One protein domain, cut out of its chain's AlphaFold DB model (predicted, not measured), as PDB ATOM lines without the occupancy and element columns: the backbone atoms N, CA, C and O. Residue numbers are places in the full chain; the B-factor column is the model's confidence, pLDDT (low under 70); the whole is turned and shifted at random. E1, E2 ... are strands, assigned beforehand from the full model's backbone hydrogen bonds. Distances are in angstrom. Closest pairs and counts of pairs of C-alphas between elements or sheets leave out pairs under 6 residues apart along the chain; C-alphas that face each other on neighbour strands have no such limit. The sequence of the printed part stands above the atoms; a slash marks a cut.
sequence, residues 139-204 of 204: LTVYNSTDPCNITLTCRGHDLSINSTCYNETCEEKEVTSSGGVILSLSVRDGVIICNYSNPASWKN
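This is residues 139 to 204 of the 204 residues of a protein of Astyanax mexicanus (UniProt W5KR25). Two antiparallel sheets of strands stand partly face to face as a sandwich, E1, E2 and E3 on one side and E4, E5, E6 and E7 on the other, with their best planes 28 degrees apart. The longer strands run mostly along the long axis of the domain, and the chain passes from the first sheet to the second once, between E3 and E4. The printed part has 66 residues with seven named strands, E1 to E7 in order along the chain, and no named helix; the class is all strand. Each sheet is a meander, each strand the antiparallel neighbour of the one before, in the orders E1, E2, E3 and E4, E5, E6, E7. The whole is compact, with a radius of gyration of the C-alphas of 12.3 A, yet elongated, spanning 39 by 23 by 15 A.

E1, residues 139 to 143, begins at C-alpha 139 (248.908, 157.754, 139.420). E2, residues 149 to 156, is 23.4 A long from first to last C-alpha, and E3, residues 159 to 166, is 23.3 A. E4 is residues 173 to 176, and E5, residues 182 to 188, is 18.3 A long. E6, residues 191 to 198, is 22.1 A long and begins at C-alpha 191 (250.148, 164.761, 149.011). E7, residues 201 to 203, ends at C-alpha 203 (251.645, 167.943, 134.495).

E1 and E2 form a hairpin, with N 142 and O 151 2.7 A apart, within hydrogen-bond range. E2 and E3 form another, with N 152 and O 163 at 2.8 A. Residues 165 to 166 of E3 also pair, antiparallel, with residues 169 to 170. In the other sheet the hairpin E4 and E5 has N 175 and O 183 at 2.9 A, the hairpin E5 and E6 has N 184 and O 195 at 2.8 A, and the hairpin E6 and E7 has N 196 and O 203 at 2.8 A. E4 and E7 are edge strands. Between the sheets, the closest C-alphas of E2 and E6 are those of Cys 154 and Cys 194, 5.9 A apart; those of E3 and E5 are Leu 159 and Leu 183, 6.6 A. The strands of the one sheet stand at 19 degrees to those of the other. E1 and E4 are apart, as are E3 and E7.

The C-alphas farthest apart are those of Thr 145 and Ala 200, at 40.7 A. The printed part has no cut and no long link; the link E3 to E4, six residues, is short and the others are tight. The mean pLDDT of the printed part is 91.7, and no printed residue is under 70.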
ATOM      1  N   LEU A 139     248.615 158.261 138.084       95.81
ATOM      2  CA  LEU A 139     248.908 157.754 139.420       95.81
ATOM      3  C   LEU A 139     247.880 156.682 139.803       95.81
ATOM      4  O   LEU A 139     246.688 156.953 139.911       95.81
ATOM      5  N   THR A 140     248.347 155.454 140.017       95.25
ATOM      6  CA  THR A 140     247.530 154.332 140.502       95.25
ATOM      7  C   THR A 140     247.984 153.932 141.896       95.25
ATOM      8  O   THR A 140     249.177 153.725 142.111       95.25
ATOM      9  N   VAL A 141     247.043 153.792 142.829       92.12
ATOM     10  CA  VAL A 141     247.309 153.402 144.220       92.12
ATOM     11  C   VAL A 141     246.689 152.036 144.497       92.12
ATOM     12  O   VAL A 141     245.531 151.785 144.165       92.12
ATOM     13  N   TYR A 142     247.467 151.161 145.119       90.69
ATOM     14  CA  TYR A 142     247.100 149.815 145.525       90.69
ATOM     15  C   TYR A 142     247.224 149.713 147.042       90.69
ATOM     16  O   TYR A 142     248.320 149.793 147.602       90.69
ATOM     17  N   ASN A 143     246.091 149.523 147.711       84.81
ATOM     18  CA  ASN A 143     246.070 149.361 149.158       84.81
ATOM     19  C   ASN A 143     246.602 147.981 149.545       84.81
ATOM     20  O   ASN A 143     246.263 146.975 148.917       84.81
ATOM     21  N   SER A 144     247.419 147.945 150.594       85.00
ATOM     22  CA  SER A 144     247.834 146.700 151.228       85.00
ATOM     23  C   SER A 144     246.802 146.249 152.266       85.00
ATOM     24  O   SER A 144     245.875 146.976 152.623       85.00
ATOM     25  N   THR A 145     246.973 145.032 152.782       86.88
ATOM     26  CA  THR A 145     246.247 144.551 153.967       86.88
ATOM     27  C   THR A 145     246.627 145.323 155.231       86.88
ATOM     28  O   THR A 145     245.859 145.356 156.187       86.88
ATOM     29  N   ASP A 146     247.822 145.915 155.241       85.44
ATOM     30  CA  ASP A 146     248.266 146.848 156.270       85.44
ATOM     31  C   ASP A 146     247.839 148.276 155.873       85.44
ATOM     32  O   ASP A 146     248.301 148.766 154.841       85.44
ATOM     33  N   PRO A 147     246.977 148.950 156.660       81.06
ATOM     34  CA  PRO A 147     246.459 150.278 156.333       81.06
ATOM     35  C   PRO A 147     247.541 151.366 156.312       81.06
ATOM     36  O   PRO A 147     247.324 152.418 155.720       81.06
ATOM     37  N   CYS A 148     248.698 151.123 156.932       86.00
ATOM     38  CA  CYS A 148     249.833 152.038 156.897       86.00
ATOM     39  C   CYS A 148     250.682 151.871 155.631       86.00
ATOM     40  O   CYS A 148     251.547 152.704 155.379       86.00
ATOM     41  N   ASN A 149     250.463 150.807 154.852       90.94
ATOM     42  CA  ASN A 149     251.255 150.470 153.679       90.94
ATOM     43  C   ASN A 149     250.423 150.587 152.405       90.94
ATOM     44  O   ASN A 149     249.415 149.905 152.217       90.94
ATOM     45  N   ILE A 150     250.908 151.397 151.473       91.25
ATOM     46  CA  ILE A 150     250.347 151.480 150.127       91.25
ATOM     47  C   ILE A 150     251.451 151.250 149.108       91.25
ATOM     48  O   ILE A 150     252.595 151.657 149.295       91.25
ATOM     49  N   THR A 151     251.100 150.609 148.003       92.44
ATOM     50  CA  THR A 151     251.960 150.540 146.826       92.44
ATOM     51  C   THR A 151     251.356 151.438 145.770       92.44
ATOM     52  O   THR A 151     250.143 151.464 145.595       92.44
ATOM     53  N   LEU A 152     252.181 152.171 145.043       93.88
ATOM     54  CA  LEU A 152     251.718 153.030 143.971       93.88
ATOM     55  C   LEU A 152     252.557 152.863 142.717       93.88
ATOM     56  O   LEU A 152     253.729 152.476 142.752       93.88
ATOM     57  N   THR A 153     251.921 153.191 141.605       95.88
ATOM     58  CA  THR A 153     252.521 153.207 140.284       95.88
ATOM     59  C   THR A 153     252.207 154.545 139.636       95.88
ATOM     60  O   THR A 153     251.046 154.880 139.423       95.88
ATOM     61  N   CYS A 154     253.251 155.296 139.318       96.38
ATOM     62  CA  CYS A 154     253.199 156.551 138.581       96.38
ATOM     63  C   CYS A 154     253.672 156.262 137.150       96.38
ATOM     64  O   CYS A 154     254.762 155.718 136.969       96.38
ATOM     65  N   ARG A 155     252.842 156.546 136.140       96.38
ATOM     66  CA  ARG A 155     253.133 156.274 134.720       96.38
ATOM     67  C   ARG A 155     253.008 157.538 133.880       96.38
ATOM     68  O   ARG A 155     252.006 158.235 133.981       96.38
ATOM     69  N   GLY A 156     253.981 157.773 133.006       94.44
ATOM     70  CA  GLY A 156     253.965 158.847 132.014       94.44
ATOM     71  C   GLY A 156     254.538 158.342 130.698       94.44
ATOM     72  O   GLY A 156     255.743 158.107 130.602       94.44
ATOM     73  N   HIS A 157     253.677 158.154 129.695       89.19
ATOM     74  CA  HIS A 157     254.030 157.516 128.424       89.19
ATOM     75  C   HIS A 157     254.774 156.177 128.643       89.19
ATOM     76  O   HIS A 157     254.220 155.268 129.262       89.19
ATOM     77  N   ASP A 158     256.029 156.077 128.197       89.44
ATOM     78  CA  ASP A 158     256.883 154.889 128.328       89.44
ATOM     79  C   ASP A 158     257.614 154.789 129.680       89.44
ATOM     80  O   ASP A 158     258.299 153.802 129.952       89.44
ATOM     81  N   LEU A 159     257.501 155.806 130.540       95.62
ATOM     82  CA  LEU A 159     258.148 155.840 131.851       95.62
ATOM     83  C   LEU A 159     257.201 155.335 132.943       95.62
ATOM     84  O   LEU A 159     256.004 155.630 132.952       95.62
ATOM     85  N   SER A 160     257.750 154.590 133.904       96.94
ATOM     86  CA  SER A 160     256.998 154.064 135.045       96.94
ATOM     87  C   SER A 160     257.860 154.044 136.302       96.94
ATOM     88  O   SER A 160     258.955 153.488 136.303       96.94
ATOM     89  N   ILE A 161     257.318 154.574 137.395       97.31
ATOM     90  CA  ILE A 161     257.879 154.483 138.744       97.31
ATOM     91  C   ILE A 161     256.940 153.630 139.590       97.31
ATOM     92  O   ILE A 161     255.742 153.899 139.656       97.31
ATOM     93  N   ASN A 162     257.493 152.623 140.261       95.38
ATOM     94  CA  ASN A 162     256.800 151.879 141.307       95.38
ATOM     95  C   ASN A 162     257.413 152.239 142.661       95.38
ATOM     96  O   ASN A 162     258.639 152.247 142.810       95.38
ATOM     97  N   SER A 163     256.565 152.534 143.641       93.94
ATOM     98  CA  SER A 163     257.004 152.870 144.994       93.94
ATOM     99  C   SER A 163     256.077 152.271 146.043       93.94
ATOM    100  O   SER A 163     254.890 152.070 145.791       93.94
ATOM    101  N   THR A 164     256.630 151.984 147.215       91.75
ATOM    102  CA  THR A 164     255.873 151.577 148.400       91.75
ATOM    103  C   THR A 164     256.022 152.682 149.430       91.75
ATOM    104  O   THR A 164     257.130 153.163 149.661       91.75
ATOM    105  N   CYS A 165     254.910 153.094 150.022       90.19
ATOM    106  CA  CYS A 165     254.863 154.166 151.001       90.19
ATOM    107  C   CYS A 165     254.401 153.617 152.344       90.19
ATOM    108  O   CYS A 165     253.489 152.790 152.392       90.19
ATOM    109  N   TYR A 166     255.012 154.116 153.415       89.81
ATOM    110  CA  TYR A 166     254.654 153.784 154.789       89.81
ATOM    111  C   TYR A 166     254.189 155.047 155.511       89.81
ATOM    112  O   TYR A 166     254.915 156.040 155.540       89.81
ATOM    113  N   ASN A 167     252.990 155.005 156.092       84.44
ATOM    114  CA  ASN A 167     252.377 156.108 156.834       84.44
ATOM    115  C   ASN A 167     252.453 157.444 156.063       84.44
ATOM    116  O   ASN A 167     253.026 158.419 156.544       84.44
ATOM    117  N   GLU A 168     251.956 157.435 154.818       75.81
ATOM    118  CA  GLU A 168     251.924 158.582 153.884       75.81
ATOM    119  C   GLU A 168     253.298 159.122 153.442       75.81
ATOM    120  O   GLU A 168     253.380 160.100 152.702       75.81
ATOM    121  N   THR A 169     254.392 158.457 153.820       86.50
ATOM    122  CA  THR A 169     255.751 158.801 153.385       86.50
ATOM    123  C   THR A 169     256.203 157.852 152.279       86.50
ATOM    124  O   THR A 169     256.194 156.633 152.463       86.50
ATOM    125  N   CYS A 170     256.619 158.397 151.137       89.19
ATOM    126  CA  CYS A 170     257.139 157.637 149.998       89.19
ATOM    127  C   CYS A 170     258.597 158.016 149.718       89.19
ATOM    128  O   CYS A 170     258.998 159.158 149.929       89.19
ATOM    129  N   GLU A 171     259.373 157.077 149.177       90.12
ATOM    130  CA  GLU A 171     260.680 157.391 148.592       90.12
ATOM    131  C   GLU A 171     260.492 158.248 147.331       90.12
ATOM    132  O   GLU A 171     259.748 157.854 146.423       90.12
ATOM    133  N   GLU A 172     261.165 159.400 147.278       94.06
ATOM    134  CA  GLU A 172     261.192 160.245 146.085       94.06
ATOM    135  C   GLU A 172     262.023 159.580 144.987       94.06
ATOM    136  O   GLU A 172     263.122 159.079 145.230       94.06
ATOM    137  N   LYS A 173     261.484 159.547 143.767       95.69
ATOM    138  CA  LYS A 173     262.100 158.851 142.631       95.69
ATOM    139  C   LYS A 173     261.973 159.673 141.370       95.69
ATOM    140  O   LYS A 173     260.979 160.361 141.173       95.69
ATOM    141  N   GLU A 174     262.946 159.522 140.486       96.50
ATOM    142  CA  GLU A 174     262.947 160.155 139.177       96.50
ATOM    143  C   GLU A 174     263.488 159.185 138.129       96.50
ATOM    144  O   GLU A 174     264.440 158.442 138.379       96.50
ATOM    145  N   VAL A 175     262.865 159.184 136.953       96.19
ATOM    146  CA  VAL A 175     263.354 158.483 135.768       96.19
ATOM    147  C   VAL A 175     263.298 159.418 134.567       96.19
ATOM    148  O   VAL A 175     262.326 160.151 134.377       96.19
ATOM    149  N   THR A 176     264.329 159.355 133.728       94.94
ATOM    150  CA  THR A 176     264.474 160.229 132.560       94.94
ATOM    151  C   THR A 176     264.598 159.383 131.304       94.94
ATOM    152  O   THR A 176     265.387 158.441 131.237       94.94
ATOM    153  N   SER A 177     263.795 159.711 130.297       91.56
ATOM    154  CA  SER A 177     263.876 159.101 128.970       91.56
ATOM    155  C   SER A 177     265.115 159.581 128.207       91.56
ATOM    156  O   SER A 177     265.675 160.640 128.489       91.56
ATOM    157  N   SER A 178     265.502 158.855 127.156       85.06
ATOM    158  CA  SER A 178     266.555 159.296 126.229       85.06
ATOM    159  C   SER A 178     266.245 160.635 125.542       85.06
ATOM    160  O   SER A 178     267.165 161.335 125.133       85.06
ATOM    161  N   GLY A 179     264.963 161.006 125.440       81.31
ATOM    162  CA  GLY A 179     264.495 162.283 124.895       81.31
ATOM    163  C   GLY A 179     264.469 163.442 125.898       81.31
ATOM    164  O   GLY A 179     263.928 164.494 125.574       81.31
ATOM    165  N   GLY A 180     264.998 163.262 127.114       84.94
ATOM    166  CA  GLY A 180     265.043 164.315 128.138       84.94
ATOM    167  C   GLY A 180     263.695 164.617 128.802       84.94
ATOM    168  O   GLY A 180     263.559 165.635 129.475       84.94
ATOM    169  N   VAL A 181     262.696 163.752 128.616       91.88
ATOM    170  CA  VAL A 181     261.423 163.800 129.350       91.88
ATOM    171  C   VAL A 181     261.595 163.091 130.690       91.88
ATOM    172  O   VAL A 181     262.168 161.999 130.721       91.88
ATOM    173  N   ILE A 182     261.090 163.697 131.760       95.56
ATOM    174  CA  ILE A 182     261.295 163.306 133.156       95.56
ATOM    175  C   ILE A 182     259.954 162.911 133.778       95.56
ATOM    176  O   ILE A 182     258.973 163.651 133.670       95.56
ATOM    177  N   LEU A 183     259.919 161.764 134.455       97.62
ATOM    178  CA  LEU A 183     258.837 161.356 135.349       97.62
ATOM    179  C   LEU A 183     259.384 161.327 136.776       97.62
ATOM    180  O   LEU A 183     260.368 160.636 137.035       97.62
ATOM    181  N   SER A 184     258.745 162.046 137.692       96.75
ATOM    182  CA  SER A 184     259.153 162.121 139.090       96.75
ATOM    183  C   SER A 184     257.996 161.837 140.040       96.75
ATOM    184  O   SER A 184     256.831 162.119 139.764       96.75
ATOM    185  N   LEU A 185     258.336 161.243 141.174       96.19
ATOM    186  CA  LEU A 185     257.449 160.963 142.286       96.19
ATOM    187  C   LEU A 185     258.004 161.684 143.510       96.19
ATOM    188  O   LEU A 185     259.153 161.457 143.883       96.19
ATOM    189  N   SER A 186     257.187 162.518 144.139       93.81
ATOM    190  CA  SER A 186     257.533 163.222 145.376       93.81
ATOM    191  C   SER A 186     256.338 163.275 146.321       93.81
ATOM    192  O   SER A 186     255.206 163.006 145.913       93.81
ATOM    193  N   VAL A 187     256.582 163.611 147.586       90.81
ATOM    194  CA  VAL A 187     255.516 163.833 148.571       90.81
ATOM    195  C   VAL A 187     255.690 165.223 149.162       90.81
ATOM    196  O   VAL A 187     256.741 165.540 149.711       90.81
ATOM    197  N   ARG A 188     254.658 166.062 149.063       90.31
ATOM    198  CA  ARG A 188     254.640 167.395 149.681       90.31
ATOM    199  C   ARG A 188     253.380 167.554 150.506       90.31
ATOM    200  O   ARG A 188     252.290 167.332 149.993       90.31
ATOM    201  N   ASP A 189     253.540 167.919 151.775       88.19
ATOM    202  CA  ASP A 189     252.431 168.148 152.711       88.19
ATOM    203  C   ASP A 189     251.434 166.970 152.784       88.19
ATOM    204  O   ASP A 189     250.222 167.163 152.832       88.19
ATOM    205  N   GLY A 190     251.947 165.733 152.743       83.38
ATOM    206  CA  GLY A 190     251.136 164.504 152.741       83.38
ATOM    207  C   GLY A 190     250.474 164.172 151.395       83.38
ATOM    208  O   GLY A 190     249.806 163.151 151.268       83.38
ATOM    209  N   VAL A 191     250.671 164.996 150.362       89.06
ATOM    210  CA  VAL A 191     250.148 164.761 149.011       89.06
ATOM    211  C   VAL A 191     251.210 164.089 148.152       89.06
ATOM    212  O   VAL A 191     252.312 164.611 147.973       89.06
ATOM    213  N   ILE A 192     250.859 162.939 147.577       91.56
ATOM    214  CA  ILE A 192     251.687 162.245 146.589       91.56
ATOM    215  C   ILE A 192     251.567 162.974 145.252       91.56
ATOM    216  O   ILE A 192     250.473 163.114 144.706       91.56
ATOM    217  N   ILE A 193     252.701 163.402 144.710       94.38
ATOM    218  CA  ILE A 193     252.799 164.122 143.444       94.38
ATOM    219  C   ILE A 193     253.547 163.240 142.451       94.38
ATOM    220  O   ILE A 193     254.718 162.916 142.646       94.38
ATOM    221  N   CYS A 194     252.859 162.873 141.376       96.31
ATOM    222  CA  CYS A 194     253.419 162.191 140.216       96.31
ATOM    223  C   CYS A 194     253.538 163.231 139.104       96.31
ATOM    224  O   CYS A 194     252.531 163.598 138.523       96.31
ATOM    225  N   ASN A 195     254.733 163.755 138.842       96.88
ATOM    226  CA  ASN A 195     254.952 164.808 137.854       96.88
ATOM    227  C   ASN A 195     255.583 164.222 136.589       96.88
ATOM    228  O   ASN A 195     256.625 163.572 136.650       96.88
ATOM    229  N   TYR A 196     255.002 164.519 135.432       96.62
ATOM    230  CA  TYR A 196     255.567 164.211 134.123       96.62
ATOM    231  C   TYR A 196     255.874 165.511 133.390       96.62
ATOM    232  O   TYR A 196     255.030 166.405 133.326       96.62
ATOM    233  N   SER A 197     257.095 165.652 132.879       95.44
ATOM    234  CA  SER A 197     257.581 166.928 132.353       95.44
ATOM    235  C   SER A 197     258.581 166.778 131.218       95.44
ATOM    236  O   SER A 197     259.398 165.862 131.198       95.44
ATOM    237  N   ASN A 198     258.531 167.717 130.280       92.75
ATOM    238  CA  ASN A 198     259.572 167.970 129.294       92.75
ATOM    239  C   ASN A 198     260.116 169.401 129.499       92.75
ATOM    240  O   ASN A 198     259.553 170.156 130.295       92.75
ATOM    241  N   PRO A 199     261.176 169.826 128.788       91.38
ATOM    242  CA  PRO A 199     261.752 171.162 128.976       91.38
ATOM    243  C   PRO A 199     260.791 172.345 128.749       91.38
ATOM    244  O   PRO A 199     261.139 173.473 129.085       91.38
ATOM    245  N   ALA A 200     259.614 172.116 128.156       91.75
ATOM    246  CA  ALA A 200     258.643 173.151 127.809       91.75
ATOM    247  C   ALA A 200     257.347 173.106 128.644       91.75
ATOM    248  O   ALA A 200     256.612 174.088 128.680       91.75
ATOM    249  N   SER A 201     257.021 171.975 129.276       94.56
ATOM    250  CA  SER A 201     255.727 171.744 129.928       94.56
ATOM    251  C   SER A 201     255.788 170.652 130.992       94.56
ATOM    252  O   SER A 201     256.601 169.735 130.907       94.56
ATOM    253  N   TRP A 202     254.880 170.721 131.965       95.56
ATOM    254  CA  TRP A 202     254.727 169.713 133.014       95.56
ATOM    255  C   TRP A 202     253.258 169.512 133.405       95.56
ATOM    256  O   TRP A 202     252.423 170.409 133.226       95.56
ATOM    257  N   LYS A 203     252.949 168.327 133.939       96.12
ATOM    258  CA  LYS A 203     251.645 167.943 134.495       96.12
ATOM    259  C   LYS A 203     251.824 167.032 135.709       96.12
ATOM    260  O   LYS A 203     252.760 166.235 135.734       96.12
ATOM    261  N   ASN A 204     250.880 167.133 136.647       92.12
ATOM    262  CA  ASN A 204     250.786 166.315 137.858       92.12
ATOM    263  C   ASN A 204     249.477 165.529 137.881       92.12
ATOM    264  O   ASN A 204     248.511 166.034 137.257       92.12
TER     265      ASN A 204